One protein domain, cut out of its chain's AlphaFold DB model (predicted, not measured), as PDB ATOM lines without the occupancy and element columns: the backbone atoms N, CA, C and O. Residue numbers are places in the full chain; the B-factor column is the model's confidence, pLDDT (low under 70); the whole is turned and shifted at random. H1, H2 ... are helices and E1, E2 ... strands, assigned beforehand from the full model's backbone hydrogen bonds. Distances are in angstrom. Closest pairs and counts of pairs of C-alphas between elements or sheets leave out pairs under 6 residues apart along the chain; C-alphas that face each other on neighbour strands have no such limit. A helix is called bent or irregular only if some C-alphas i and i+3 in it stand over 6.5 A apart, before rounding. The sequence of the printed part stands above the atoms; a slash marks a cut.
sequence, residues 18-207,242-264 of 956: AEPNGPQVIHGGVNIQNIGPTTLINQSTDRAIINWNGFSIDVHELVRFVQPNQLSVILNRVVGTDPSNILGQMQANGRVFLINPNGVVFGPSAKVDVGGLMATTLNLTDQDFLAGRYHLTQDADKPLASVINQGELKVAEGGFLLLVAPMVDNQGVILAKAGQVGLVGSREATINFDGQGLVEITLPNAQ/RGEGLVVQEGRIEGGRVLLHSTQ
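Overview. This is residues 18 to 207 and 242 to 264 of the 956 residues of the protein "Haemagg_act domain-containing protein" of bacterium SCN 62-11 (UniProt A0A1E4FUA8). The chain is wound in stacked turns, a solenoid with three walls: one of E3, E5, E8, E11 and E15, a second of E4, E6, E9, E12 and E16, and a third of short strands, E7, E10, E14, E17 and E21; the bent E18 and E22 run through the first two walls. E1 and E2 add antiparallel strands at one end, and a small antiparallel sheet, E13, E19, E20 in that order, covers part of the second wall, with H1 near E4. The printed part has 213 residues with 22 named strands and one named helix, between E12 and E13: mostly strand. The first two walls are one branched, mixed sheet; the third is parallel throughout, in the order named. The whole is compact, with a radius of gyration of the C-alphas of 15.5 A and spans of 46 by 36 by 34 A.

Arrangement. E1, residues 24 to 27, is antiparallel to E4, residues 47 to 52, with N 24 and O 51 2.8 A apart. E2, residues 30 to 35, and E3, residues 38 to 43, form a hairpin, with N 33 and O 40 at 2.8 A. Parallel neighbours follow E3 in turn: E5, residues 62 to 66, E8, 89 to 92, E11, 111 to 114, E15, 152 to 155, and E18, 173 to 185; N 41 and O 64 are 2.8 A apart. Likewise from E4: E6, residues 73 to 78, E9, 95 to 99, E12, 116 to 120, E16, 160 to 165, and again E18; N 50 and O 75 are 2.8 A apart. E15 and E16 lie on one side of E18, and E22, residues 252 to 262, on the other, with N 174 and O 252 at 2.9 A. This branched sheet is twisted. E7, residues 84 to 86, E10, 104 to 106, E14, 146 to 149, E17, 167 to 170, and E21, 246 to 249, are parallel neighbours in turn, with N 147 and O 167 at 2.9 A; their sheet is face to face with the branched one, 8.2 A centre to centre where they face each other. E13, residues 134 to 137, is antiparallel to E19, 188 to 193, with N 136 and O 189 at 2.8 A; E19 and E20, 199 to 202, are a hairpin, with N 192 and O 200 at 2.9 A. This sheet faces the branched one at 9.9 A, and the three make a stack of sheets, face to face in turn. H1, residues 126 to 131, only grazes the branched and the small sheet; its closest C-alphas to E4 are those of Leu 130 and Arg 47, 7.3 A. Every O i to N i+4 pair in H1 is within hydrogen-bond range.

Along the chain. E1 begins at C-alpha 24, (155.185, 111.921, 114.492). E18, 18.3 A long, bends by 134 degrees at residue 178, and E22, 18.5 A long, by 119 degrees at residue 256. E22 ends at C-alpha 262, (160.228, 128.695, 142.838).

Size, cuts and confidence. The C-alphas farthest apart, of Gly 36 and Gln 207, are 49.2 A apart. Residues 208 to 241 are not printed, and C-alphas 207 and 242 are 17.2 A apart across the cut. Of the links printed whole, none is long. Mean pLDDT of the printed part is 91.9; residue 18 and residues 194 to 199, 205 to 207 and 242 to 243 are under 70.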
ATOM      1  N   ALA A  18     141.369 122.939 115.282       56.09
ATOM      2  CA  ALA A  18     141.831 122.982 116.662       56.09
ATOM      3  C   ALA A  18     142.140 121.608 117.288       56.09
ATOM      4  O   ALA A  18     142.407 121.563 118.478       56.09
ATOM      5  N   GLU A  19     142.283 120.536 116.495       71.69
ATOM      6  CA  GLU A  19     142.800 119.243 116.976       71.69
ATOM      7  C   GLU A  19     144.349 119.221 117.063       71.69
ATOM      8  O   GLU A  19     145.031 119.934 116.304       71.69
ATOM      9  N   PRO A  20     144.954 118.361 117.917       87.81
ATOM     10  CA  PRO A  20     146.382 118.065 117.844       87.81
ATOM     11  C   PRO A  20     146.773 117.650 116.422       87.81
ATOM     12  O   PRO A  20     146.144 116.784 115.813       87.81
ATOM     13  N   ASN A  21     147.815 118.270 115.866       91.94
ATOM     14  CA  ASN A  21     148.144 118.146 114.449       91.94
ATOM     15  C   ASN A  21     149.620 117.831 114.191       91.94
ATOM     16  O   ASN A  21     150.515 118.138 114.981       91.94
ATOM     17  N   GLY A  22     149.858 117.198 113.042       93.50
ATOM     18  CA  GLY A  22     151.183 116.758 112.609       93.50
ATOM     19  C   GLY A  22     151.863 115.763 113.559       93.50
ATOM     20  O   GLY A  22     153.021 116.005 113.894       93.50
ATOM     21  N   PRO A  23     151.196 114.679 114.011       96.62
ATOM     22  CA  PRO A  23     151.841 113.697 114.874       96.62
ATOM     23  C   PRO A  23     152.972 112.965 114.153       96.62
ATOM     24  O   PRO A  23     152.813 112.474 113.033       96.62
ATOM     25  N   GLN A  24     154.085 112.799 114.853       97.94
ATOM     26  CA  GLN A  24     155.185 111.921 114.492       97.94
ATOM     27  C   GLN A  24     155.551 111.066 115.700       97.94
ATOM     28  O   GLN A  24     156.057 111.566 116.702       97.94
ATOM     29  N   VAL A  25     155.283 109.765 115.613       98.06
ATOM     30  CA  VAL A  25     155.638 108.812 116.670       98.06
ATOM     31  C   VAL A  25     157.141 108.550 116.604       98.06
ATOM     32  O   VAL A  25     157.632 108.001 115.620       98.06
ATOM     33  N   ILE A  26     157.863 108.953 117.647       98.38
ATOM     34  CA  ILE A  26     159.322 108.810 117.758       98.38
ATOM     35  C   ILE A  26     159.688 107.506 118.470       98.38
ATOM     36  O   ILE A  26     160.664 106.846 118.115       98.38
ATOM     37  N   HIS A  27     158.892 107.106 119.466       98.25
ATOM     38  CA  HIS A  27     159.116 105.891 120.242       98.25
ATOM     39  C   HIS A  27     157.796 105.250 120.681       98.25
ATOM     40  O   HIS A  27     156.819 105.949 120.952       98.25
ATOM     41  N   GLY A  28     157.805 103.924 120.835       97.69
ATOM     42  CA  GLY A  28     156.659 103.147 121.297       97.69
ATOM     43  C   GLY A  28     155.643 102.832 120.197       97.69
ATOM     44  O   GLY A  28     155.738 103.305 119.067       97.69
ATOM     45  N   GLY A  29     154.667 101.986 120.524       97.62
ATOM     46  CA  GLY A  29     153.587 101.619 119.612       97.62
ATOM     47  C   GLY A  29     152.360 102.484 119.862       97.62
ATOM     48  O   GLY A  29     151.663 102.265 120.853       97.62
ATOM     49  N   VAL A  30     152.081 103.435 118.971       98.12
ATOM     50  CA  VAL A  30     150.935 104.351 119.079       98.12
ATOM     51  C   VAL A  30     150.117 104.345 117.790       98.12
ATOM     52  O   VAL A  30     150.665 104.477 116.699       98.12
ATOM     53  N   ASN A  31     148.797 104.233 117.924       97.75
ATOM     54  CA  ASN A  31     147.835 104.389 116.837       97.75
ATOM     55  C   ASN A  31     146.877 105.550 117.145       97.75
ATOM     56  O   ASN A  31     146.191 105.526 118.168       97.75
ATOM     57  N   ILE A  32     146.822 106.542 116.255       97.00
ATOM     58  CA  ILE A  32     146.044 107.779 116.421       97.00
ATOM     59  C   ILE A  32     144.859 107.752 115.455       97.00
ATOM     60  O   ILE A  32     145.029 107.467 114.270       97.00
ATOM     61  N   GLN A  33     143.658 108.028 115.958       95.06
ATOM     62  CA  GLN A  33     142.414 108.022 115.190       95.06
ATOM     63  C   GLN A  33     141.590 109.264 115.514       95.06
ATOM     64  O   GLN A  33     141.248 109.476 116.673       95.06
ATOM     65  N   ASN A  34     141.189 110.027 114.498       91.50
ATOM     66  CA  ASN A  34     140.274 111.153 114.681       91.50
ATOM     67  C   ASN A  34     138.854 110.681 114.337       91.50
ATOM     68  O   ASN A  34     138.582 110.227 113.223       91.50
ATOM     69  N   ILE A  35     137.960 110.717 115.323       89.81
ATOM     70  CA  ILE A  35     136.574 110.246 115.256       89.81
ATOM     71  C   ILE A  35     135.665 111.426 115.610       89.81
ATOM     72  O   ILE A  35     135.367 111.678 116.778       89.81
ATOM     73  N   GLY A  36     135.209 112.161 114.593       88.06
ATOM     74  CA  GLY A  36     134.476 113.410 114.820       88.06
ATOM     75  C   GLY A  36     135.364 114.411 115.574       88.06
ATOM     76  O   GLY A  36     136.500 114.567 115.155       88.06
ATOM     77  N   PRO A  37     134.898 115.039 116.672       90.12
ATOM     78  CA  PRO A  37     135.703 115.953 117.494       90.12
ATOM     79  C   PRO A  37     136.588 115.225 118.528       90.12
ATOM     80  O   PRO A  37     137.017 115.815 119.518       90.12
ATOM     81  N   THR A  38     136.755 113.904 118.404       94.69
ATOM     82  CA  THR A  38     137.536 113.090 119.343       94.69
ATOM     83  C   THR A  38     138.803 112.572 118.683       94.69
ATOM     84  O   THR A  38     138.731 111.757 117.767       94.69
ATOM     85  N   THR A  39     139.964 112.946 119.209       97.25
ATOM     86  CA  THR A  39     141.247 112.322 118.877       97.25
ATOM     87  C   THR A  39     141.524 111.187 119.865       97.25
ATOM     88  O   THR A  39     141.757 111.413 121.052       97.25
ATOM     89  N   LEU A  40     141.484 109.946 119.388       97.81
ATOM     90  CA  LEU A  40     141.770 108.739 120.159       97.81
ATOM     91  C   LEU A  40     143.214 108.281 119.916       97.81
ATOM     92  O   LEU A  40     143.582 107.924 118.798       97.81
ATOM     93  N   ILE A  41     144.014 108.231 120.978       98.44
ATOM     94  CA  ILE A  41     145.424 107.835 120.956       98.44
ATOM     95  C   ILE A  41     145.560 106.504 121.694       98.44
ATOM     96  O   ILE A  41     145.529 106.449 122.921       98.44
ATOM     97  N   ASN A  42     145.702 105.413 120.944       98.50
ATOM     98  CA  ASN A  42     145.890 104.073 121.492       98.50
ATOM     99  C   ASN A  42     147.384 103.764 121.593       98.50
ATOM    100  O   ASN A  42     148.039 103.508 120.581       98.50
ATOM    101  N   GLN A  43     147.916 103.775 122.809       98.56
ATOM    102  CA  GLN A  43     149.277 103.364 123.128       98.56
ATOM    103  C   GLN A  43     149.293 101.875 123.504       98.56
ATOM    104  O   GLN A  43     148.490 101.408 124.306       98.56
ATOM    105  N   SER A  44     150.234 101.127 122.935       98.25
ATOM    106  CA  SER A  44     150.402  99.675 123.126       98.25
ATOM    107  C   SER A  44     151.678  99.294 123.884       98.25
ATOM    108  O   SER A  44     151.814  98.151 124.310       98.25
ATOM    109  N   THR A  45     152.599 100.239 124.079       98.25
ATOM    110  CA  THR A  45     153.857 100.066 124.826       98.25
ATOM    111  C   THR A  45     153.831 100.861 126.126       98.25
ATOM    112  O   THR A  45     153.128 101.859 126.208       98.25
ATOM    113  N   ASP A  46     154.622 100.487 127.136       96.56
ATOM    114  CA  ASP A  46     154.616 101.191 128.434       96.56
ATOM    115  C   ASP A  46     155.086 102.649 128.353       96.56
ATOM    116  O   ASP A  46     154.618 103.496 129.112       96.56
ATOM    117  N   ARG A  47     155.989 102.955 127.416       97.75
ATOM    118  CA  ARG A  47     156.455 104.314 127.121       97.75
ATOM    119  C   ARG A  47     156.266 104.626 125.644       97.75
ATOM    120  O   ARG A  47     156.463 103.748 124.798       97.75
ATOM    121  N   ALA A  48     155.882 105.859 125.339       98.56
ATOM    122  CA  ALA A  48     155.781 106.358 123.975       98.56
ATOM    123  C   ALA A  48     156.145 107.843 123.903       98.56
ATOM    124  O   ALA A  48     155.930 108.582 124.863       98.56
ATOM    125  N   ILE A  49     156.687 108.265 122.761       98.81
ATOM    126  CA  ILE A  49     157.018 109.663 122.464       98.81
ATOM    127  C   ILE A  49     156.350 110.030 121.142       98.81
ATOM    128  O   ILE A  49     156.540 109.336 120.138       98.81
ATOM    129  N   ILE A  50     155.600 111.129 121.133       98.69
ATOM    130  CA  ILE A  50     155.016 111.731 119.937       98.69
ATOM    131  C   ILE A  50     155.472 113.186 119.857       98.69
ATOM    132  O   ILE A  50     155.222 113.972 120.774       98.69
ATOM    133  N   ASN A  51     156.087 113.554 118.737       98.62
ATOM    134  CA  ASN A  51     156.283 114.951 118.374       98.62
ATOM    135  C   ASN A  51     155.049 115.456 117.612       98.62
ATOM    136  O   ASN A  51     154.527 114.761 116.743       98.62
ATOM    137  N   TRP A  52     154.601 116.667 117.914       98.12
ATOM    138  CA  TRP A  52     153.429 117.311 117.327       98.12
ATOM    139  C   TRP A  52     153.822 118.655 116.720       98.12
ATOM    140  O   TRP A  52     154.584 119.408 117.323       98.12
ATOM    141  N   ASN A  53     153.265 118.998 115.559       96.12
ATOM    142  CA  ASN A  53     153.407 120.353 115.026       96.12
ATOM    143  C   ASN A  53     152.632 121.363 115.889       96.12
ATOM    144  O   ASN A  53     153.138 122.437 116.189       96.12
ATOM    145  N   GLY A  54     151.446 120.986 116.365       95.50
ATOM    146  CA  GLY A  54     150.700 121.730 117.375       95.50
ATOM    147  C   GLY A  54     149.864 120.783 118.225       95.50
ATOM    148  O   GLY A  54     149.363 119.777 117.722       95.50
ATOM    149  N   PHE A  55     149.714 121.095 119.509       97.56
ATOM    150  CA  PHE A  55     148.873 120.332 120.430       97.56
ATOM    151  C   PHE A  55     147.939 121.299 121.157       97.56
ATOM    152  O   PHE A  55     148.317 121.892 122.165       97.56
ATOM    153  N   SER A  56     146.732 121.461 120.625       96.25
ATOM    154  CA  SER A  56     145.637 122.237 121.214       96.25
ATOM    155  C   SER A  56     144.376 121.374 121.215       96.25
ATOM    156  O   SER A  56     144.336 120.356 120.524       96.25
ATOM    157  N   ILE A  57     143.400 121.731 122.046       96.94
ATOM    158  CA  ILE A  57     142.110 121.037 122.156       96.94
ATOM    159  C   ILE A  57     141.037 122.111 122.291       96.94
ATOM    160  O   ILE A  57     141.003 122.792 123.317       96.94
ATOM    161  N   ASP A  58     140.161 122.280 121.306       95.12
ATOM    162  CA  ASP A  58     139.094 123.287 121.390       95.12
ATOM    163  C   ASP A  58     138.008 122.918 122.410       95.12
ATOM    164  O   ASP A  58     137.867 121.764 122.809       95.12
ATOM    165  N   VAL A  59     137.162 123.882 122.780       93.62
ATOM    166  CA  VAL A  59     136.092 123.766 123.797       93.62
ATOM    167  C   VAL A  59     135.168 122.552 123.588       93.62
ATOM    168  O   VAL A  59     134.602 122.021 124.547       93.62
ATOM    169  N   HIS A  60     134.987 122.100 122.345       93.06
ATOM    170  CA  HIS A  60     134.101 120.985 121.984       93.06
ATOM    171  C   HIS A  60     134.834 119.695 121.605       93.06
ATOM    172  O   HIS A  60     134.191 118.733 121.179       93.06
ATOM    173  N   GLU A  61     136.152 119.663 121.767       96.50
ATOM    174  CA  GLU A  61     136.992 118.537 121.388       96.50
ATOM    175  C   GLU A  61     137.412 117.693 122.597       96.50
ATOM    176  O   GLU A  61     137.410 118.134 123.752       96.50
ATOM    177  N   LEU A  62     137.759 116.439 122.308       97.25
ATOM    178  CA  LEU A  62     138.257 115.472 123.278       97.25
ATOM    179  C   LEU A  62     139.521 114.808 122.741       97.25
ATOM    180  O   LEU A  62     139.491 114.168 121.693       97.25
ATOM    181  N   VAL A  63     140.604 114.850 123.509       98.50
ATOM    182  CA  VAL A  63     141.754 113.965 123.299       98.50
ATOM    183  C   VAL A  63     141.719 112.869 124.348       98.50
ATOM    184  O   VAL A  63     141.735 113.141 125.549       98.50
ATOM    185  N   ARG A  64     141.673 111.613 123.904       98.50
ATOM    186  CA  ARG A  64     141.623 110.447 124.785       98.50
ATOM    187  C   ARG A  64     142.809 109.525 124.547       98.50
ATOM    188  O   ARG A  64     142.926 108.929 123.480       98.50
ATOM    189  N   PHE A  65     143.625 109.340 125.574       98.81
ATOM    190  CA  PHE A  65     144.711 108.370 125.607       98.81
ATOM    191  C   PHE A  65     144.216 107.051 126.210       98.81
ATOM    192  O   PHE A  65     143.671 107.017 127.316       98.81
ATOM    193  N   VAL A  66     144.409 105.957 125.479       98.62
ATOM    194  CA  VAL A  66     144.189 104.587 125.953       98.62
ATOM    195  C   VAL A  66     145.549 103.915 126.023       98.62
ATOM    196  O   VAL A  66     146.150 103.618 124.994       98.62
ATOM    197  N   GLN A  67     146.052 103.737 127.239       98.69
ATOM    198  CA  GLN A  67     147.400 103.250 127.532       98.69
ATOM    199  C   GLN A  67     147.346 101.853 128.170       98.69
ATOM    200  O   GLN A  67     146.307 101.496 128.736       98.69
ATOM    201  N   PRO A  68     148.429 101.052 128.131       98.25
ATOM    202  CA  PRO A  68     148.403  99.673 128.630       98.25
ATOM    203  C   PRO A  68     147.982  99.535 130.099       98.25
ATOM    204  O   PRO A  68     147.244  98.615 130.447       98.25
ATOM    205  N   ASN A  69     148.436 100.440 130.969       95.81
ATOM    206  CA  ASN A  69     148.086 100.475 132.388       95.81
ATOM    207  C   ASN A  69     148.239 101.900 132.966       95.81
ATOM    208  O   ASN A  69     148.605 102.831 132.252       95.81
ATOM    209  N   GLN A  70     147.949 102.076 134.261       92.31
ATOM    210  CA  GLN A  70     147.984 103.383 134.939       92.31
ATOM    211  C   GLN A  70     149.403 103.961 135.123       92.31
ATOM    212  O   GLN A  70     149.564 105.163 135.331       92.31
ATOM    213  N   LEU A  71     150.438 103.119 135.043       91.69
ATOM    214  CA  LEU A  71     151.845 103.521 135.133       91.69
ATOM    215  C   LEU A  71     152.458 103.817 133.759       91.69
ATOM    216  O   LEU A  71     153.519 104.441 133.696       91.69
ATOM    217  N   SER A  72     151.810 103.388 132.669       96.88
ATOM    218  CA  SER A  72     152.239 103.710 131.312       96.88
ATOM    219  C   SER A  72     152.249 105.223 131.103       96.88
ATOM    220  O   SER A  72     151.364 105.933 131.583       96.88
ATOM    221  N   VAL A  73     153.253 105.717 130.384       97.00
ATOM    222  CA  VAL A  73     153.480 107.150 130.177       97.00
ATOM    223  C   VAL A  73     153.627 107.469 128.695       97.00
ATOM    224  O   VAL A  73     154.246 106.714 127.939       97.00
ATOM    225  N   ILE A  74     153.057 108.596 128.281       98.62
ATOM    226  CA  ILE A  74     153.231 109.146 126.940       98.62
ATOM    227  C   ILE A  74     153.768 110.568 127.007       98.62
ATOM    228  O   ILE A  74     153.225 111.406 127.724       98.62
ATOM    229  N   LEU A  75     154.830 110.829 126.252       98.75
ATOM    230  CA  LEU A  75     155.399 112.155 126.065       98.75
ATOM    231  C   LEU A  75     154.871 112.765 124.766       98.75
ATOM    232  O   LEU A  75     155.156 112.263 123.681       98.75
ATOM    233  N   ASN A  76     154.122 113.857 124.883       98.81
ATOM    234  CA  ASN A  76     153.674 114.692 123.776       98.81
ATOM    235  C   ASN A  76     154.547 115.945 123.739       98.81
ATOM    236  O   ASN A  76     154.475 116.770 124.649       98.81
ATOM    237  N   ARG A  77     155.369 116.094 122.701       98.56
ATOM    238  CA  ARG A  77     156.258 117.249 122.532       98.56
ATOM    239  C   ARG A  77     155.813 118.096 121.350       98.56
ATOM    240  O   ARG A  77     155.773 117.604 120.228       98.56
ATOM    241  N   VAL A  78     155.523 119.369 121.578       97.69
ATOM    242  CA  VAL A  78     155.248 120.323 120.500       97.69
ATOM    243  C   VAL A  78     156.567 120.841 119.938       97.69
ATOM    244  O   VAL A  78     157.384 121.397 120.666       97.69
ATOM    245  N   VAL A  79     156.777 120.645 118.636       95.81
ATOM    246  CA  VAL A  79     157.963 121.112 117.897       95.81
ATOM    247  C   VAL A  79     157.679 122.344 117.032       95.81
ATOM    248  O   VAL A  79     158.614 122.948 116.507       95.81
ATOM    249  N   GLY A  80     156.405 122.721 116.873       92.62
ATOM    250  CA  GLY A  80     156.007 123.948 116.186       92.62
ATOM    251  C   GLY A  80     156.183 125.205 117.039       92.62
ATOM    252  O   GLY A  80     156.870 125.214 118.062       92.62
ATOM    253  N   THR A  81     155.571 126.298 116.586       89.62
ATOM    254  CA  THR A  81     155.752 127.646 117.153       89.62
ATOM    255  C   THR A  81     154.606 128.110 118.041       89.62
ATOM    256  O   THR A  81     154.748 129.115 118.731       89.62
ATOM    257  N   ASP A  82     153.469 127.416 118.010       89.00
ATOM    258  CA  ASP A  82     152.261 127.868 118.695       89.00
ATOM    259  C   ASP A  82     152.176 127.309 120.127       89.00
ATOM    260  O   ASP A  82     152.548 126.150 120.369       89.00
ATOM    261  N   PRO A  83     151.662 128.098 121.090       91.06
ATOM    262  CA  PRO A  83     151.359 127.607 122.428       91.06
ATOM    263  C   PRO A  83     150.232 126.569 122.396       91.06
ATOM    264  O   PRO A  83     149.377 126.556 121.506       91.06
ATOM    265  N   SER A  84     150.208 125.710 123.411       96.12
ATOM    266  CA  SER A  84     149.156 124.714 123.594       96.12
ATOM    267  C   SER A  84     147.956 125.344 124.284       96.12
ATOM    268  O   SER A  84     148.027 125.651 125.471       96.12
ATOM    269  N   ASN A  85     146.847 125.499 123.560       95.56
ATOM    270  CA  ASN A  85     145.579 125.959 124.125       95.56
ATOM    271  C   ASN A  85     144.677 124.750 124.375       95.56
ATOM    272  O   ASN A  85     144.078 124.199 123.451       95.56
ATOM    273  N   ILE A  86     144.598 124.319 125.628       97.75
ATOM    274  CA  ILE A  86     143.744 123.223 126.074       97.75
ATOM    275  C   ILE A  86     142.459 123.840 126.614       97.75
ATOM    276  O   ILE A  86     142.412 124.296 127.747       97.75
ATOM    277  N   LEU A  87     141.425 123.909 125.784       96.62
ATOM    278  CA  LEU A  87     140.121 124.488 126.115       96.62
ATOM    279  C   LEU A  87     139.043 123.408 126.294       96.62
ATOM    280  O   LEU A  87     138.048 123.647 126.978       96.62
ATOM    281  N   GLY A  88     139.230 122.238 125.678       96.88
ATOM    282  CA  GLY A  88     138.328 121.087 125.750       96.88
ATOM    283  C   GLY A  88     138.729 120.027 126.771       96.88
ATOM    284  O   GLY A  88     139.215 120.317 127.864       96.88
ATOM    285  N   GLN A  89     138.485 118.764 126.419       98.50
ATOM    286  CA  GLN A  89     138.669 117.626 127.320       98.50
ATOM    287  C   GLN A  89     139.946 116.841 127.004       98.50
ATOM    288  O   GLN A  89     140.208 116.498 125.852       98.50
ATOM    289  N   MET A  90     140.699 116.475 128.040       98.69
ATOM    290  CA  MET A  90     141.818 115.536 127.950       98.69
ATOM    291  C   MET A  90     141.593 114.386 128.928       98.69
ATOM    292  O   MET A  90     141.431 114.609 130.124       98.69
ATOM    293  N   GLN A  91     141.583 113.154 128.425       98.75
ATOM    294  CA  GLN A  91     141.338 111.960 129.234       98.75
ATOM    295  C   GLN A  91     142.441 110.926 129.044       98.75
ATOM    296  O   GLN A  91     142.815 110.634 127.908       98.75
ATOM    297  N   ALA A  92     142.914 110.313 130.125       98.69
ATOM    298  CA  ALA A  92     143.868 109.209 130.053       98.69
ATOM    299  C   ALA A  92     143.698 108.239 131.219       98.69
ATOM    300  O   ALA A  92     143.450 108.643 132.349       98.69
ATOM    301  N   ASN A  93     143.887 106.943 130.975       97.56
ATOM    302  CA  ASN A  93     143.980 105.976 132.071       97.56
ATOM    303  C   ASN A  93     145.389 105.892 132.681       97.56
ATOM    304  O   ASN A  93     145.517 105.369 133.783       97.56
ATOM    305  N   GLY A  94     146.423 106.361 131.976       97.06
ATOM    306  CA  GLY A  94     147.808 106.423 132.445       97.06
ATOM    307  C   GLY A  94     148.322 107.859 132.535       97.06
ATOM    308  O   GLY A  94     147.555 108.801 132.747       97.06
ATOM    309  N   ARG A  95     149.636 108.028 132.405       97.31
ATOM    310  CA  ARG A  95     150.334 109.304 132.591       97.31
ATOM    311  C   ARG A  95     150.526 110.024 131.259       97.31
ATOM    312  O   ARG A  95     150.959 109.409 130.279       97.31
ATOM    313  N   VAL A  96     150.272 111.330 131.245       98.62
ATOM    314  CA  VAL A  96     150.420 112.200 130.070       98.62
ATOM    315  C   VAL A  96     151.405 113.314 130.386       98.62
ATOM    316  O   VAL A  96     151.178 114.110 131.296       98.62
ATOM    317  N   PHE A  97     152.496 113.378 129.626       98.56
ATOM    318  CA  PHE A  97     153.439 114.492 129.655       98.56
ATOM    319  C   PHE A  97     153.207 115.361 128.422       98.56
ATOM    320  O   PHE A  97     153.137 114.844 127.304       98.56
ATOM    321  N   LEU A  98     153.067 116.668 128.626       98.69
ATOM    322  CA  LEU A  98     152.905 117.672 127.582       98.69
ATOM    323  C   LEU A  98     154.035 118.693 127.699       98.69
ATOM    324  O   LEU A  98     154.105 119.441 128.672       98.69
ATOM    325  N   ILE A  99     154.897 118.723 126.689       98.44
ATOM    326  CA  ILE A  99     155.997 119.677 126.580       98.44
ATOM    327  C   ILE A  99     155.701 120.632 125.434       98.44
ATOM    328  O   ILE A  99     155.585 120.198 124.286       98.44
ATOM    329  N   ASN A 100     155.605 121.926 125.729       97.12
ATOM    330  CA  ASN A 100     155.517 122.967 124.709       97.12
ATOM    331  C   ASN A 100     156.339 124.199 125.122       97.12
ATOM    332  O   ASN A 100     155.863 124.990 125.938       97.12
ATOM    333  N   PRO A 101     157.530 124.415 124.529       94.88
ATOM    334  CA  PRO A 101     158.378 125.569 124.837       94.88
ATOM    335  C   PRO A 101     157.728 126.929 124.576       94.88
ATOM    336  O   PRO A 101     158.190 127.937 125.095       94.88
ATOM    337  N   ASN A 102     156.655 126.976 123.781       91.75
ATOM    338  CA  ASN A 102     155.942 128.213 123.468       91.75
ATOM    339  C   ASN A 102     154.870 128.569 124.521       91.75
ATOM    340  O   ASN A 102     154.279 129.642 124.438       91.75
ATOM    341  N   GLY A 103     154.603 127.685 125.492       93.19
ATOM    342  CA  GLY A 103     153.612 127.885 126.553       93.19
ATOM    343  C   GLY A 103     152.475 126.863 126.539       93.19
ATOM    344  O   GLY A 103     152.150 126.268 125.507       93.19
ATOM    345  N   VAL A 104     151.846 126.681 127.701       96.62
ATOM    346  CA  VAL A 104     150.669 125.817 127.879       96.62
ATOM    347  C   VAL A 104     149.596 126.578 128.651       96.62
ATOM    348  O   VAL A 104     149.854 127.095 129.735       96.62
ATOM    349  N   VAL A 105     148.383 126.627 128.107       96.25
ATOM    350  CA  VAL A 105     147.219 127.254 128.737       96.25
ATOM    351  C   VAL A 105     146.093 126.233 128.822       96.25
ATOM    352  O   VAL A 105     145.610 125.753 127.797       96.25
ATOM    353  N   PHE A 106     145.641 125.931 130.035       98.19
ATOM    354  CA  PHE A 106     144.377 125.240 130.274       98.19
ATOM    355  C   PHE A 106     143.301 126.300 130.493       98.19
ATOM    356  O   PHE A 106     143.304 126.971 131.518       98.19
ATOM    357  N   GLY A 107     142.421 126.508 129.516       95.44
ATOM    358  CA  GLY A 107     141.397 127.552 129.582       95.44
ATOM    359  C   GLY A 107     140.260 127.235 130.566       95.44
ATOM    360  O   GLY A 107     140.162 126.113 131.059       95.44
ATOM    361  N   PRO A 108     139.327 128.176 130.807       95.44
ATOM    362  CA  PRO A 108     138.291 128.032 131.837       95.44
ATOM    363  C   PRO A 108     137.321 126.859 131.626       95.44
ATOM    364  O   PRO A 108     136.701 126.375 132.569       95.44
ATOM    365  N   SER A 109     137.154 126.402 130.382       96.12
ATOM    366  CA  SER A 109     136.326 125.240 130.033       96.12
ATOM    367  C   SER A 109     137.084 123.912 130.048       96.12
ATOM    368  O   SER A 109     136.457 122.865 129.858       96.12
ATOM    369  N   ALA A 110     138.403 123.943 130.247       98.25
ATOM    370  CA  ALA A 110     139.246 122.766 130.153       98.25
ATOM    371  C   ALA A 110     138.910 121.762 131.255       98.25
ATOM    372  O   ALA A 110     138.743 122.131 132.421       98.25
ATOM    373  N   LYS A 111     138.845 120.483 130.881       98.69
ATOM    374  CA  LYS A 111     138.682 119.373 131.825       98.69
ATOM    375  C   LYS A 111     139.709 118.298 131.534       98.69
ATOM    376  O   LYS A 111     139.629 117.623 130.505       98.69
ATOM    377  N   VAL A 112     140.654 118.130 132.445       98.81
ATOM    378  CA  VAL A 112     141.701 117.112 132.349       98.81
ATOM    379  C   VAL A 112     141.448 116.051 133.414       98.81
ATOM    380  O   VAL A 112     141.347 116.385 134.586       98.81
ATOM    381  N   ASP A 113     141.327 114.785 133.013       98.62
ATOM    382  CA  ASP A 113     141.174 113.631 133.916       98.62
ATOM    383  C   ASP A 113     142.134 112.517 133.473       98.62
ATOM    384  O   ASP A 113     141.906 111.843 132.462       98.62
ATOM    385  N   VAL A 114     143.264 112.381 134.173       98.62
ATOM    386  CA  VAL A 114     144.373 111.494 133.775       98.62
ATOM    387  C   VAL A 114     144.925 110.677 134.951       98.62
ATOM    388  O   VAL A 114     144.703 111.002 136.111       98.62
ATOM    389  N   GLY A 115     145.698 109.619 134.692       95.94
ATOM    390  CA  GLY A 115     146.402 108.875 135.751       95.94
ATOM    391  C   GLY A 115     147.534 109.679 136.410       95.94
ATOM    392  O   GLY A 115     147.821 109.514 137.591       95.94
ATOM    393  N   GLY A 116     148.153 110.583 135.652       96.38
ATOM    394  CA  GLY A 116     149.100 111.589 136.134       96.38
ATOM    395  C   GLY A 116     149.430 112.588 135.027       96.38
ATOM    396  O   GLY A 116     149.381 112.233 133.846       96.38
ATOM    397  N   LEU A 117     149.742 113.827 135.395       98.25
ATOM    398  CA  LEU A 117     149.983 114.928 134.464       98.25
ATOM    399  C   LEU A 117     151.336 115.583 134.743       98.25
ATOM    400  O   LEU A 117     151.638 115.926 135.881       98.25
ATOM    401  N   MET A 118     152.109 115.823 133.687       98.00
ATOM    402  CA  MET A 118     153.194 116.805 133.702       98.00
ATOM    403  C   MET A 118     152.996 117.747 132.519       98.00
ATOM    404  O   MET A 118     152.969 117.290 131.378       98.00
ATOM    405  N   ALA A 119     152.851 119.042 132.775       98.56
ATOM    406  CA  ALA A 119     152.814 120.067 131.739       98.56
ATOM    407  C   ALA A 119     153.986 121.023 131.948       98.56
ATOM    408  O   ALA A 119     154.160 121.570 133.038       98.56
ATOM    409  N   THR A 120     154.808 121.207 130.916       97.94
ATOM    410  CA  THR A 120     156.011 122.028 131.034       97.94
ATOM    411  C   THR A 120     156.368 122.758 129.747       97.94
ATOM    412  O   THR A 120     156.056 122.312 128.641       97.94
ATOM    413  N   THR A 121     157.025 123.904 129.904       96.25
ATOM    414  CA  THR A 121     157.692 124.628 128.813       96.25
ATOM    415  C   THR A 121     159.172 124.264 128.703       96.25
ATOM    416  O   THR A 121     159.802 124.545 127.686       96.25
ATOM    417  N   LEU A 122     159.725 123.601 129.721       96.25
ATOM    418  CA  LEU A 122     161.104 123.142 129.736       96.25
ATOM    419  C   LEU A 122     161.261 121.897 128.860       96.25
ATOM    420  O   LEU A 122     160.343 121.090 128.700       96.25
ATOM    421  N   ASN A 123     162.448 121.724 128.296       95.75
ATOM    422  CA  ASN A 123     162.768 120.567 127.485       95.75
ATOM    423  C   ASN A 123     163.106 119.350 128.357       95.75
ATOM    424  O   ASN A 123     163.737 119.473 129.402       95.75
ATOM    425  N   LEU A 124     162.741 118.165 127.868       96.12
ATOM    426  CA  LEU A 124     163.158 116.863 128.386       96.12
ATOM    427  C   LEU A 124     163.709 116.064 127.213       96.12
ATOM    428  O   LEU A 124     163.011 115.913 126.206       96.12
ATOM    429  N   THR A 125     164.921 115.524 127.322       96.69
ATOM    430  CA  THR A 125     165.492 114.722 126.233       96.69
ATOM    431  C   THR A 125     164.780 113.373 126.105       96.69
ATOM    432  O   THR A 125     164.295 112.804 127.085       96.69
ATOM    433  N   ASP A 126     164.738 112.815 124.889       98.00
ATOM    434  CA  ASP A 126     164.190 111.468 124.669       98.00
ATOM    435  C   ASP A 126     164.941 110.419 125.499       98.00
ATOM    436  O   ASP A 126     164.335 109.503 126.052       98.00
ATOM    437  N   GLN A 127     166.263 110.564 125.617       97.19
ATOM    438  CA  GLN A 127     167.107 109.643 126.372       97.19
ATOM    439  C   GLN A 127     166.779 109.660 127.867       97.19
ATOM    440  O   GLN A 127     166.689 108.594 128.477       97.19
ATOM    441  N   ASP A 128     166.586 110.839 128.454       95.06
ATOM    442  CA  ASP A 128     166.245 110.969 129.871       95.06
ATOM    443  C   ASP A 128     164.828 110.470 130.139       95.06
ATOM    444  O   ASP A 128     164.637 109.626 131.022       95.06
ATOM    445  N   PHE A 129     163.863 110.838 129.286       96.19
ATOM    446  CA  PHE A 129     162.506 110.298 129.353       96.19
ATOM    447  C   PHE A 129     162.490 108.769 129.297       96.19
ATOM    448  O   PHE A 129     161.812 108.131 130.099       96.19
ATOM    449  N   LEU A 130     163.234 108.147 128.377       95.31
ATOM    450  CA  LEU A 130     163.286 106.686 128.258       95.31
ATOM    451  C   LEU A 130     164.024 106.031 129.428       95.31
ATOM    452  O   LEU A 130     163.650 104.935 129.840       95.31
ATOM    453  N   ALA A 131     165.010 106.714 130.010       93.19
ATOM    454  CA  ALA A 131     165.710 106.257 131.205       93.19
ATOM    455  C   ALA A 131     164.927 106.498 132.509       93.19
ATOM    456  O   ALA A 131     165.309 105.969 133.549       93.19
ATOM    457  N   GLY A 132     163.835 107.273 132.474       89.75
ATOM    458  CA  GLY A 132     163.085 107.666 133.673       89.75
ATOM    459  C   GLY A 132     163.810 108.699 134.532       89.75
ATOM    460  O   GLY A 132     163.517 108.800 135.717       89.75
ATOM    461  N   ARG A 133     164.753 109.438 133.941       90.88
ATOM    462  CA  ARG A 133     165.354 110.628 134.538       90.88
ATOM    463  C   ARG A 133     164.571 111.829 134.030       90.88
ATOM    464  O   ARG A 133     164.398 111.968 132.825       90.88
ATOM    465  N   TYR A 134     164.083 112.685 134.915       92.25
ATOM    466  CA  TYR A 134     163.294 113.849 134.512       92.25
ATOM    467  C   TYR A 134     164.042 115.121 134.875       92.25
ATOM    468  O   TYR A 134     163.670 115.848 135.789       92.25
ATOM    469  N   HIS A 135     165.140 115.331 134.157       93.38
ATOM    470  CA  HIS A 135     165.908 116.561 134.197       93.38
ATOM    471  C   HIS A 135     165.355 117.501 133.127       93.38
ATOM    472  O   HIS A 135     165.433 117.208 131.931       93.38
ATOM    473  N   LEU A 136     164.707 118.569 133.576       95.19
ATOM    474  CA  LEU A 136     164.035 119.549 132.741       95.19
ATOM    475  C   LEU A 136     164.890 120.803 132.648       95.19
ATOM    476  O   LEU A 136     165.289 121.335 133.679       95.19
ATOM    477  N   THR A 137     165.113 121.302 131.437       94.56
ATOM    478  CA  THR A 137     165.956 122.483 131.196       94.56
ATOM    479  C   THR A 137     165.306 123.430 130.202       94.56
ATOM    480  O   THR A 137     164.781 122.994 129.174       94.56
ATOM    481  N   GLN A 138     165.383 124.730 130.457       91.44
ATOM    482  CA  GLN A 138     164.976 125.761 129.513       91.44
ATOM    483  C   GLN A 138     165.829 125.651 128.249       91.44
ATOM    484  O   GLN A 138     167.055 125.592 128.311       91.44
ATOM    485  N   ASP A 139     165.172 125.642 127.093       88.25
ATOM    486  CA  ASP A 139     165.863 125.755 125.814       88.25
ATOM    487  C   ASP A 139     166.368 127.197 125.652       88.25
ATOM    488  O   ASP A 139     165.576 128.146 125.677       88.25
ATOM    489  N   ALA A 140     167.686 127.355 125.524       83.75
ATOM    490  CA  ALA A 140     168.343 128.655 125.406       83.75
ATOM    491  C   ALA A 140     167.943 129.410 124.125       83.75
ATOM    492  O   ALA A 140     167.982 130.640 124.104       83.75
ATOM    493  N   ASP A 141     167.512 128.692 123.082       85.81
ATOM    494  CA  ASP A 141     167.083 129.272 121.806       85.81
ATOM    495  C   ASP A 141     165.591 129.653 121.799       85.81
ATOM    496  O   ASP A 141     165.070 130.179 120.807       85.81
ATOM    497  N   LYS A 142     164.869 129.384 122.894       82.44
ATOM    498  CA  LYS A 142     163.442 129.680 123.036       82.44
ATOM    499  C   LYS A 142     163.211 130.805 124.045       82.44
ATOM    500  O   LYS A 142     163.867 130.846 125.085       82.44
ATOM    501  N   PRO A 143     162.246 131.707 123.782       83.19
ATOM    502  CA  PRO A 143     161.831 132.674 124.788       83.19
ATOM    503  C   PRO A 143     161.261 131.947 126.011       83.19
ATOM    504  O   PRO A 143     160.744 130.832 125.906       83.19
ATOM    505  N   LEU A 144     161.316 132.599 127.172       86.56
ATOM    506  CA  LEU A 144     160.643 132.083 128.358       86.56
ATOM    507  C   LEU A 144     159.130 132.081 128.127       86.56
ATOM    508  O   LEU A 144     158.572 133.040 127.586       86.56
ATOM    509  N   ALA A 145     158.466 131.032 128.591       88.44
ATOM    510  CA  ALA A 145     157.026 130.862 128.471       88.44
ATOM    511  C   ALA A 145     156.425 130.354 129.786       88.44
ATOM    512  O   ALA A 145     157.143 129.878 130.666       88.44
ATOM    513  N   SER A 146     155.105 130.447 129.911       91.38
ATOM    514  CA  SER A 146     154.371 130.089 131.125       91.38
ATOM    515  C   SER A 146     153.522 128.826 130.970       91.38
ATOM    516  O   SER A 146     153.085 128.480 129.866       91.38
ATOM    517  N   VAL A 147     153.202 128.202 132.103       95.56
ATOM    518  CA  VAL A 147     152.086 127.253 132.231       95.56
ATOM    519  C   VAL A 147     150.983 127.912 133.054       95.56
ATOM    520  O   VAL A 147     151.210 128.279 134.202       95.56
ATOM    521  N   ILE A 148     149.796 128.062 132.468       95.12
ATOM    522  CA  ILE A 148     148.646 128.712 133.108       95.12
ATOM    523  C   ILE A 148     147.481 127.726 133.177       95.12
ATOM    524  O   ILE A 148     147.092 127.160 132.152       95.12
ATOM    525  N   ASN A 149     146.894 127.545 134.357       97.56
ATOM    526  CA  ASN A 149     145.667 126.777 134.539       97.56
ATOM    527  C   ASN A 149     144.497 127.664 134.968       97.56
ATOM    528  O   ASN A 149     144.514 128.228 136.050       97.56
ATOM    529  N   GLN A 150     143.442 127.700 134.162       96.75
ATOM    530  CA  GLN A 150     142.148 128.328 134.450       96.75
ATOM    531  C   GLN A 150     141.012 127.298 134.528       96.75
ATOM    532  O   GLN A 150     139.888 127.650 134.879       96.75
ATOM    533  N   GLY A 151     141.285 126.042 134.168       97.69
ATOM    534  CA  GLY A 151     140.302 124.967 134.091       97.69
ATOM    535  C   GLY A 151     140.329 124.032 135.298       97.69
ATOM    536  O   GLY A 151     140.849 124.353 136.369       97.69
ATOM    537  N   GLU A 152     139.757 122.845 135.111       98.75
ATOM    538  CA  GLU A 152     139.749 121.767 136.100       98.75
ATOM    539  C   GLU A 152     140.757 120.685 135.695       98.75
ATOM    540  O   GLU A 152     140.586 120.006 134.676       98.75
ATOM    541  N   LEU A 153     141.804 120.515 136.503       98.81
ATOM    542  CA  LEU A 153     142.813 119.478 136.322       98.81
ATOM    543  C   LEU A 153     142.689 118.439 137.427       98.81
ATOM    544  O   LEU A 153     142.874 118.728 138.608       98.81
ATOM    545  N   LYS A 154     142.397 117.206 137.041       98.50
ATOM    546  CA  LYS A 154     142.186 116.097 137.955       98.50
ATOM    547  C   LYS A 154     143.100 114.937 137.601       98.50
ATOM    548  O   LYS A 154     143.270 114.587 136.430       98.50
ATOM    549  N   VAL A 155     143.651 114.316 138.636       97.25
ATOM    550  CA  VAL A 155     144.420 113.080 138.507       97.25
ATOM    551  C   VAL A 155     143.803 111.949 139.319       97.25
ATOM    552  O   VAL A 155     143.010 112.178 140.239       97.25
ATOM    553  N   ALA A 156     144.135 110.715 138.945       94.38
ATOM    554  CA  ALA A 156     143.738 109.524 139.685       94.38
ATOM    555  C   ALA A 156     144.233 109.570 141.142       94.38
ATOM    556  O   ALA A 156     145.186 110.275 141.477       94.38
ATOM    557  N   GLU A 157     143.581 108.802 142.014       91.88
ATOM    558  CA  GLU A 157     143.972 108.693 143.419       91.88
ATOM    559  C   GLU A 157     145.412 108.171 143.546       91.88
ATOM    560  O   GLU A 157     145.783 107.203 142.881       91.88
ATOM    561  N   GLY A 158     146.241 108.846 144.347       88.81
ATOM    562  CA  GLY A 158     147.678 108.554 144.439       88.81
ATOM    563  C   GLY A 158     148.501 108.940 143.198       88.81
ATOM    564  O   GLY A 158     149.701 108.675 143.153       88.81
ATOM    565  N   GLY A 159     147.881 109.555 142.184       92.62
ATOM    566  CA  GLY A 159     148.559 110.115 141.015       92.62
ATOM    567  C   GLY A 159     149.296 111.422 141.328       92.62
ATOM    568  O   GLY A 159     149.314 111.899 142.462       92.62
ATOM    569  N   PHE A 160     149.893 112.036 140.307       93.81
ATOM    570  CA  PHE A 160     150.587 113.321 140.444       93.81
ATOM    571  C   PHE A 160     150.171 114.314 139.363       93.81
ATOM    572  O   PHE A 160     149.867 113.916 138.237       93.81
ATOM    573  N   LEU A 161     150.232 115.601 139.690       97.25
ATOM    574  CA  LEU A 161     150.077 116.720 138.772       97.25
ATOM    575  C   LEU A 161     151.240 117.694 138.956       97.25
ATOM    576  O   LEU A 161     151.395 118.279 140.024       97.25
ATOM    577  N   LEU A 162     152.041 117.877 137.909       97.50
ATOM    578  CA  LEU A 162     153.203 118.762 137.908       97.50
ATOM    579  C   LEU A 162     153.062 119.817 136.812       97.50
ATOM    580  O   LEU A 162     152.955 119.475 135.632       97.50
ATOM    581  N   LEU A 163     153.082 121.090 137.196       98.38
ATOM    582  CA  LEU A 163     153.195 122.224 136.280       98.38
ATOM    583  C   LEU A 163     154.573 122.848 136.497       98.38
ATOM    584  O   LEU A 163     154.877 123.283 137.605       98.38
ATOM    585  N   VAL A 164     155.418 122.851 135.465       97.19
ATOM    586  CA  VAL A 164     156.826 123.266 135.590       97.19
ATOM    587  C   VAL A 164     157.195 124.210 134.459       97.19
ATOM    588  O   VAL A 164     157.146 123.824 133.294       97.19
ATOM    589  N   ALA A 165     157.575 125.441 134.768       94.62
ATOM    590  CA  ALA A 165     157.966 126.433 133.768       94.62
ATOM    591  C   ALA A 165     158.722 127.590 134.426       94.62
ATOM    592  O   ALA A 165     158.668 127.725 135.646       94.62
ATOM    593  N   PRO A 166     159.349 128.491 133.649       91.00
ATOM    594  CA  PRO A 166     159.832 129.762 134.177       91.00
ATOM    595  C   PRO A 166     158.744 130.542 134.928       91.00
ATOM    596  O   PRO A 166     159.060 131.211 135.901       91.00
ATOM    597  N   MET A 167     157.476 130.418 134.518       90.56
ATOM    598  CA  MET A 167     156.331 130.937 135.265       90.56
ATOM    599  C   MET A 167     155.191 129.925 135.310       90.56
ATOM    600  O   MET A 167     154.793 129.392 134.267       90.56
ATOM    601  N   VAL A 168     154.614 129.725 136.491       94.44
ATOM    602  CA  VAL A 168     153.418 128.899 136.686       94.44
ATOM    603  C   VAL A 168     152.330 129.726 137.357       94.44
ATOM    604  O   VAL A 168     152.585 130.368 138.370       94.44
ATOM    605  N   ASP A 169     151.122 129.693 136.803       93.12
ATOM    606  CA  ASP A 169     149.947 130.371 137.356       93.12
ATOM    607  C   ASP A 169     148.756 129.406 137.403       93.12
ATOM    608  O   ASP A 169     148.331 128.868 136.377       93.12
ATOM    609  N   ASN A 170     148.215 129.165 138.593       96.38
ATOM    610  CA  ASN A 170     146.987 128.404 138.764       96.38
ATOM    611  C   ASN A 170     145.848 129.302 139.263       96.38
ATOM    612  O   ASN A 170     145.767 129.631 140.441       96.38
ATOM    613  N   GLN A 171     144.908 129.585 138.370       94.62
ATOM    614  CA  GLN A 171     143.657 130.320 138.586       94.62
ATOM    615  C   GLN A 171     142.443 129.376 138.697       94.62
ATOM    616  O   GLN A 171     141.359 129.777 139.119       94.62
ATOM    617  N   GLY A 172     142.609 128.118 138.276       96.69
ATOM    618  CA  GLY A 172     141.567 127.098 138.223       96.69
ATOM    619  C   GLY A 172     141.540 126.165 139.435       96.69
ATOM    620  O   GLY A 172     141.888 126.526 140.561       96.69
ATOM    621  N   VAL A 173     141.109 124.927 139.198       98.56
ATOM    622  CA  VAL A 173     141.004 123.884 140.225       98.56
ATOM    623  C   VAL A 173     141.946 122.733 139.895       98.56
ATOM    624  O   VAL A 173     141.930 122.214 138.781       98.56
ATOM    625  N   ILE A 174     142.727 122.302 140.882       98.81
ATOM    626  CA  ILE A 174     143.575 121.111 140.822       98.81
ATOM    627  C   ILE A 174     143.098 120.102 141.871       98.81
ATOM    628  O   ILE A 174     142.997 120.435 143.052       98.81
ATOM    629  N   LEU A 175     142.827 118.864 141.447       98.31
ATOM    630  CA  LEU A 175     142.347 117.769 142.296       98.31
ATOM    631  C   LEU A 175     143.255 116.534 142.166       98.31
ATOM    632  O   LEU A 175     143.233 115.839 141.150       98.31
ATOM    633  N   ALA A 176     144.003 116.217 143.221       95.75
ATOM    634  CA  ALA A 176     144.915 115.075 143.309       95.75
ATOM    635  C   ALA A 176     144.716 114.311 144.630       95.75
ATOM    636  O   ALA A 176     145.552 114.344 145.532       95.75
ATOM    637  N   LYS A 177     143.580 113.618 144.772       91.50
ATOM    638  CA  LYS A 177     143.206 112.912 146.014       91.50
ATOM    639  C   LYS A 177     144.269 111.899 146.435       91.50
ATOM    640  O   LYS A 177     144.617 111.030 145.640       91.50
ATOM    641  N   ALA A 178     144.779 112.020 147.665       88.69
ATOM    642  CA  ALA A 178     145.910 111.229 148.176       88.69
ATOM    643  C   ALA A 178     147.152 111.223 147.250       88.69
ATOM    644  O   ALA A 178     148.048 110.399 147.404       88.69
ATOM    645  N   GLY A 179     147.180 112.121 146.265       91.19
ATOM    646  CA  GLY A 179     148.201 112.265 145.246       91.19
ATOM    647  C   GLY A 179     149.037 113.511 145.493       91.19
ATOM    648  O   GLY A 179     149.003 114.095 146.576       91.19
ATOM    649  N   GLN A 180     149.801 113.921 144.490       93.00
ATOM    650  CA  GLN A 180     150.802 114.975 144.655       93.00
ATOM    651  C   GLN A 180     150.613 116.095 143.648       93.00
ATOM    652  O   GLN A 180     150.349 115.842 142.474       93.00
ATOM    653  N   VAL A 181     150.760 117.330 144.109       96.88
ATOM    654  CA  VAL A 181     150.687 118.532 143.280       96.88
ATOM    655  C   VAL A 181     152.001 119.281 143.404       96.88
ATOM    656  O   VAL A 181     152.431 119.577 144.514       96.88
ATOM    657  N   GLY A 182     152.626 119.590 142.273       96.31
ATOM    658  CA  GLY A 182     153.838 120.399 142.199       96.31
ATOM    659  C   GLY A 182     153.645 121.561 141.235       96.31
ATOM    660  O   GLY A 182     153.475 121.327 140.038       96.31
ATOM    661  N   LEU A 183     153.678 122.795 141.733       97.81
ATOM    662  CA  LEU A 183     153.771 124.000 140.905       97.81
ATOM    663  C   LEU A 183     155.189 124.552 141.029       97.81
ATOM    664  O   LEU A 183     155.620 124.882 142.132       97.81
ATOM    665  N   VAL A 184     155.917 124.610 139.913       95.69
ATOM    666  CA  VAL A 184     157.359 124.872 139.922       95.69
ATOM    667  C   VAL A 184     157.745 125.997 138.972       95.69
ATOM    668  O   VAL A 184     157.637 125.847 137.755       95.69
ATOM    669  N   GLY A 185     158.246 127.091 139.545       93.00
ATOM    670  CA  GLY A 185     158.744 128.271 138.840       93.00
ATOM    671  C   GLY A 185     160.264 128.236 138.708       93.00
ATOM    672  O   GLY A 185     160.955 128.690 139.616       93.00
ATOM    673  N   SER A 186     160.794 127.688 137.614       91.00
ATOM    674  CA  SER A 186     162.243 127.586 137.375       91.00
ATOM    675  C   SER A 186     162.581 127.392 135.892       91.00
ATOM    676  O   SER A 186     161.757 126.921 135.107       91.00
ATOM    677  N   ARG A 187     163.821 127.718 135.507       89.81
ATOM    678  CA  ARG A 187     164.423 127.360 134.205       89.81
ATOM    679  C   ARG A 187     164.985 125.944 134.174       89.81
ATOM    680  O   ARG A 187     165.236 125.411 133.100       89.81
ATOM    681  N   GLU A 188     165.193 125.345 135.332       91.31
ATOM    682  CA  GLU A 188     165.717 123.996 135.452       91.31
ATOM    683  C   GLU A 188     165.105 123.317 136.672       91.31
ATOM    684  O   GLU A 188     164.972 123.917 137.742       91.31
ATOM    685  N   ALA A 189     164.701 122.065 136.508       91.88
ATOM    686  CA  ALA A 189     164.157 121.272 137.594       91.88
ATOM    687  C   ALA A 189     164.517 119.807 137.384       91.88
ATOM    688  O   ALA A 189     164.349 119.261 136.293       91.88
ATOM    689  N   THR A 190     164.961 119.149 138.448       91.25
ATOM    690  CA  THR A 190     165.085 117.692 138.461       91.25
ATOM    691  C   THR A 190     163.928 117.111 139.249       91.25
ATOM    692  O   THR A 190     163.711 117.485 140.399       91.25
ATOM    693  N   ILE A 191     163.181 116.211 138.615       90.31
ATOM    694  CA  ILE A 191     162.013 115.562 139.199       90.31
ATOM    695  C   ILE A 191     162.344 114.094 139.435       90.31
ATOM    696  O   ILE A 191     162.505 113.312 138.493       90.31
ATOM    697  N   ASN A 192     162.396 113.709 140.703       83.25
ATOM    698  CA  ASN A 192     162.557 112.322 141.105       83.25
ATOM    699  C   ASN A 192     161.206 111.797 141.573       83.25
ATOM    700  O   ASN A 192     160.603 112.352 142.484       83.25
ATOM    701  N   PHE A 193     160.736 110.725 140.941       75.88
ATOM    702  CA  PHE A 193     159.629 109.935 141.467       75.88
ATOM    703  C   PHE A 193     160.260 108.784 142.232       75.88
ATOM    704  O   PHE A 193     160.840 107.887 141.610       75.88
ATOM    705  N   ASP A 194     160.209 108.809 143.559       58.59
ATOM    706  CA  ASP A 194     160.682 107.657 144.314       58.59
ATOM    707  C   ASP A 194     159.783 106.427 144.046       58.59
ATOM    708  O   ASP A 194     158.687 106.510 143.477       58.59
ATOM    709  N   GLY A 195     160.253 105.243 144.441       46.22
ATOM    710  CA  GLY A 195     159.486 103.998 144.308       46.22
ATOM    711  C   GLY A 195     158.177 103.966 145.118       46.22
ATOM    712  O   GLY A 195     157.452 102.975 145.030       46.22
ATOM    713  N   GLN A 196     157.885 105.014 145.896       39.00
ATOM    714  CA  GLN A 196     156.671 105.229 146.690       39.00
ATOM    715  C   GLN A 196     155.792 106.365 146.128       39.00
ATOM    716  O   GLN A 196     154.728 106.649 146.674       39.00
ATOM    717  N   GLY A 197     156.185 106.966 145.000       48.50
ATOM    718  CA  GLY A 197     155.452 108.017 144.311       48.50
ATOM    719  C   GLY A 197     155.750 109.436 144.790       48.50
ATOM    720  O   GLY A 197     155.143 110.350 144.241       48.50
ATOM    721  N   LEU A 198     156.643 109.655 145.764       54.34
ATOM    722  CA  LEU A 198     157.068 110.981 146.222       54.34
ATOM    723  C   LEU A 198     157.795 111.722 145.097       54.34
ATOM    724  O   LEU A 198     158.780 111.229 144.551       54.34
ATOM    725  N   VAL A 199     157.277 112.896 144.748       69.25
ATOM    726  CA  VAL A 199     157.904 113.849 143.845       69.25
ATOM    727  C   VAL A 199     158.866 114.684 144.682       69.25
ATOM    728  O   VAL A 199     158.452 115.547 145.457       69.25
ATOM    729  N   GLU A 200     160.155 114.409 144.542       76.62
ATOM    730  CA  GLU A 200     161.203 115.318 144.989       76.62
ATOM    731  C   GLU A 200     161.579 116.217 143.812       76.62
ATOM    732  O   GLU A 200     161.848 115.735 142.707       76.62
ATOM    733  N   ILE A 201     161.535 117.529 144.041       81.62
ATOM    734  CA  ILE A 201     161.846 118.540 143.034       81.62
ATOM    735  C   ILE A 201     163.052 119.320 143.528       81.62
ATOM    736  O   ILE A 201     162.959 120.058 144.506       81.62
ATOM    737  N   THR A 202     164.169 119.164 142.830       81.25
ATOM    738  CA  THR A 202     165.390 119.923 143.092       81.25
ATOM    739  C   THR A 202     165.496 121.050 142.075       81.25
ATOM    740  O   THR A 202     165.419 120.805 140.867       81.25
ATOM    741  N   LEU A 203     165.674 122.274 142.569       82.69
ATOM    742  CA  LEU A 203     165.968 123.457 141.764       82.69
ATOM    743  C   LEU A 203     167.455 123.798 141.920       82.69
ATOM    744  O   LEU A 203     168.001 123.580 143.003       82.69
ATOM    745  N   PRO A 204     168.132 124.308 140.879       73.06
ATOM    746  CA  PRO A 204     169.480 124.831 141.050       73.06
ATOM    747  C   PRO A 204     169.468 126.035 142.000       73.06
ATOM    748  O   PRO A 204     168.489 126.787 142.072       73.06
ATOM    749  N   ASN A 205     170.580 126.243 142.705       56.31
ATOM    750  CA  ASN A 205     170.793 127.467 143.475       56.31
ATOM    751  C   ASN A 205     170.699 128.671 142.526       56.31
ATOM    752  O   ASN A 205     171.202 128.623 141.403       56.31
ATOM    753  N   ALA A 206     170.022 129.737 142.956       47.88
ATOM    754  CA  ALA A 206     169.728 130.883 142.104       47.88
ATOM    755  C   ALA A 206     171.015 131.633 141.692       47.88
ATOM    756  O   ALA A 206     171.459 132.543 142.381       47.88
ATOM    757  N   GLN A 207     171.597 131.288 140.543       41.62
ATOM    758  CA  GLN A 207     172.485 132.179 139.795       41.62
ATOM    759  C   GLN A 207     171.658 132.843 138.694       41.62
ATOM    760  O   GLN A 207     171.444 132.283 137.618       41.62
ATOM    761  N   ARG A 242     159.568 140.749 134.118       54.28
ATOM    762  CA  ARG A 242     158.249 140.256 134.533       54.28
ATOM    763  C   ARG A 242     158.163 138.716 134.421       54.28
ATOM    764  O   ARG A 242     158.150 138.201 133.304       54.28
ATOM    765  N   GLY A 243     158.063 138.021 135.559       58.47
ATOM    766  CA  GLY A 243     157.543 136.650 135.662       58.47
ATOM    767  C   GLY A 243     158.538 135.485 135.668       58.47
ATOM    768  O   GLY A 243     158.079 134.351 135.656       58.47
ATOM    769  N   GLU A 244     159.854 135.689 135.664       73.12
ATOM    770  CA  GLU A 244     160.787 134.551 135.734       73.12
ATOM    771  C   GLU A 244     160.860 133.950 137.148       73.12
ATOM    772  O   GLU A 244     160.838 134.676 138.131       73.12
ATOM    773  N   GLY A 245     160.961 132.624 137.263       81.31
ATOM    774  CA  GLY A 245     161.127 131.944 138.546       81.31
ATOM    775  C   GLY A 245     159.956 132.181 139.494       81.31
ATOM    776  O   GLY A 245     160.170 132.269 140.700       81.31
ATOM    777  N   LEU A 246     158.747 132.345 138.947       86.62
ATOM    778  CA  LEU A 246     157.558 132.759 139.682       86.62
ATOM    779  C   LEU A 246     156.489 131.662 139.679       86.62
ATOM    780  O   LEU A 246     156.145 131.107 138.633       86.62
ATOM    781  N   VAL A 247     155.919 131.403 140.852       92.62
ATOM    782  CA  VAL A 247     154.711 130.591 141.033       92.62
ATOM    783  C   VAL A 247     153.613 131.467 141.613       92.62
ATOM    784  O   VAL A 247     153.800 132.079 142.663       92.62
ATOM    785  N   VAL A 248     152.455 131.494 140.960       92.25
ATOM    786  CA  VAL A 248     151.245 132.159 141.452       92.25
ATOM    787  C   VAL A 248     150.129 131.132 141.613       92.25
ATOM    788  O   VAL A 248     149.843 130.341 140.716       92.25
ATOM    789  N   GLN A 249     149.503 131.142 142.782       95.06
ATOM    790  CA  GLN A 249     148.379 130.292 143.139       95.06
ATOM    791  C   GLN A 249     147.185 131.175 143.517       95.06
ATOM    792  O   GLN A 249     147.126 131.708 144.620       95.06
ATOM    793  N   GLU A 250     146.232 131.332 142.601       93.06
ATOM    794  CA  GLU A 250     144.998 132.126 142.752       93.06
ATOM    795  C   GLU A 250     143.753 131.248 142.950       93.06
ATOM    796  O   GLU A 250     142.751 131.687 143.513       93.06
ATOM    797  N   GLY A 251     143.809 130.000 142.486       94.31
ATOM    798  CA  GLY A 251     142.683 129.077 142.470       94.31
ATOM    799  C   GLY A 251     142.595 128.160 143.691       94.31
ATOM    800  O   GLY A 251     142.951 128.509 144.819       94.31
ATOM    801  N   ARG A 252     142.107 126.937 143.453       98.12
ATOM    802  CA  ARG A 252     141.987 125.882 144.470       98.12
ATOM    803  C   ARG A 252     142.897 124.704 144.147       98.12
ATOM    804  O   ARG A 252     142.856 124.186 143.034       98.12
ATOM    805  N   ILE A 253     143.654 124.235 145.132       98.50
ATOM    806  CA  ILE A 253     144.385 122.964 145.080       98.50
ATOM    807  C   ILE A 253     143.890 122.065 146.211       98.50
ATOM    808  O   ILE A 253     143.805 122.502 147.355       98.50
ATOM    809  N   GLU A 254     143.599 120.807 145.889       97.62
ATOM    810  CA  GLU A 254     143.333 119.740 146.856       97.62
ATOM    811  C   GLU A 254     144.217 118.535 146.510       97.62
ATOM    812  O   GLU A 254     144.042 117.910 145.459       97.62
ATOM    813  N   GLY A 255     145.188 118.226 147.369       94.06
ATOM    814  CA  GLY A 255     146.184 117.171 147.164       94.06
ATOM    815  C   GLY A 255     146.422 116.327 148.415       94.06
ATOM    816  O   GLY A 255     146.005 116.693 149.503       94.06
ATOM    817  N   GLY A 256     147.102 115.185 148.296       92.06
ATOM    818  CA  GLY A 256     147.714 114.522 149.456       92.06
ATOM    819  C   GLY A 256     148.949 115.294 149.925       92.06
ATOM    820  O   GLY A 256     149.040 115.678 151.084       92.06
ATOM    821  N   ARG A 257     149.854 115.600 148.991       93.56
ATOM    822  CA  ARG A 257     150.991 116.509 149.188       93.56
ATOM    823  C   ARG A 257     150.942 117.632 148.159       93.56
ATOM    824  O   ARG A 257     150.717 117.362 146.979       93.56
ATOM    825  N   VAL A 258     151.166 118.869 148.583       96.50
ATOM    826  CA  VAL A 258     151.213 120.046 147.710       96.50
ATOM    827  C   VAL A 258     152.542 120.763 147.901       96.50
ATOM    828  O   VAL A 258     152.887 121.148 149.011       96.50
ATOM    829  N   LEU A 259     153.268 120.962 146.807       95.69
ATOM    830  CA  LEU A 259     154.529 121.690 146.757       95.69
ATOM    831  C   LEU A 259     154.400 122.850 145.767       95.69
ATOM    832  O   LEU A 259     154.231 122.638 144.566       95.69
ATOM    833  N   LEU A 260     154.496 124.076 146.267       96.31
ATOM    834  CA  LEU A 260     154.655 125.284 145.465       96.31
ATOM    835  C   LEU A 260     156.106 125.730 145.648       96.31
ATOM    836  O   LEU A 260     156.480 126.062 146.766       96.31
ATOM    837  N   HIS A 261     156.939 125.682 144.609       93.50
ATOM    838  CA  HIS A 261     158.371 125.968 144.744       93.50
ATOM    839  C   HIS A 261     158.891 126.798 143.576       93.50
ATOM    840  O   HIS A 261     158.584 126.527 142.417       93.50
ATOM    841  N   SER A 262     159.700 127.808 143.862       90.62
ATOM    842  CA  SER A 262     160.228 128.695 142.838       90.62
ATOM    843  C   SER A 262     161.653 129.162 143.125       90.62
ATOM    844  O   SER A 262     162.125 129.130 144.261       90.62
ATOM    845  N   THR A 263     162.352 129.612 142.084       86.44
ATOM    846  CA  THR A 263     163.698 130.186 142.224       86.44
ATOM    847  C   THR A 263     163.696 131.671 142.586       86.44
ATOM    848  O   THR A 263     164.747 132.181 142.961       86.44
ATOM    849  N   GLN A 264     162.574 132.386 142.439       80.50
ATOM    850  CA  GLN A 264     162.482 133.815 142.769       80.50
ATOM    851  C   GLN A 264     161.323 134.130 143.705       80.50
ATOM    852  O   GLN A 264     161.535 134.755 144.742       80.50
TER     853      GLN A 264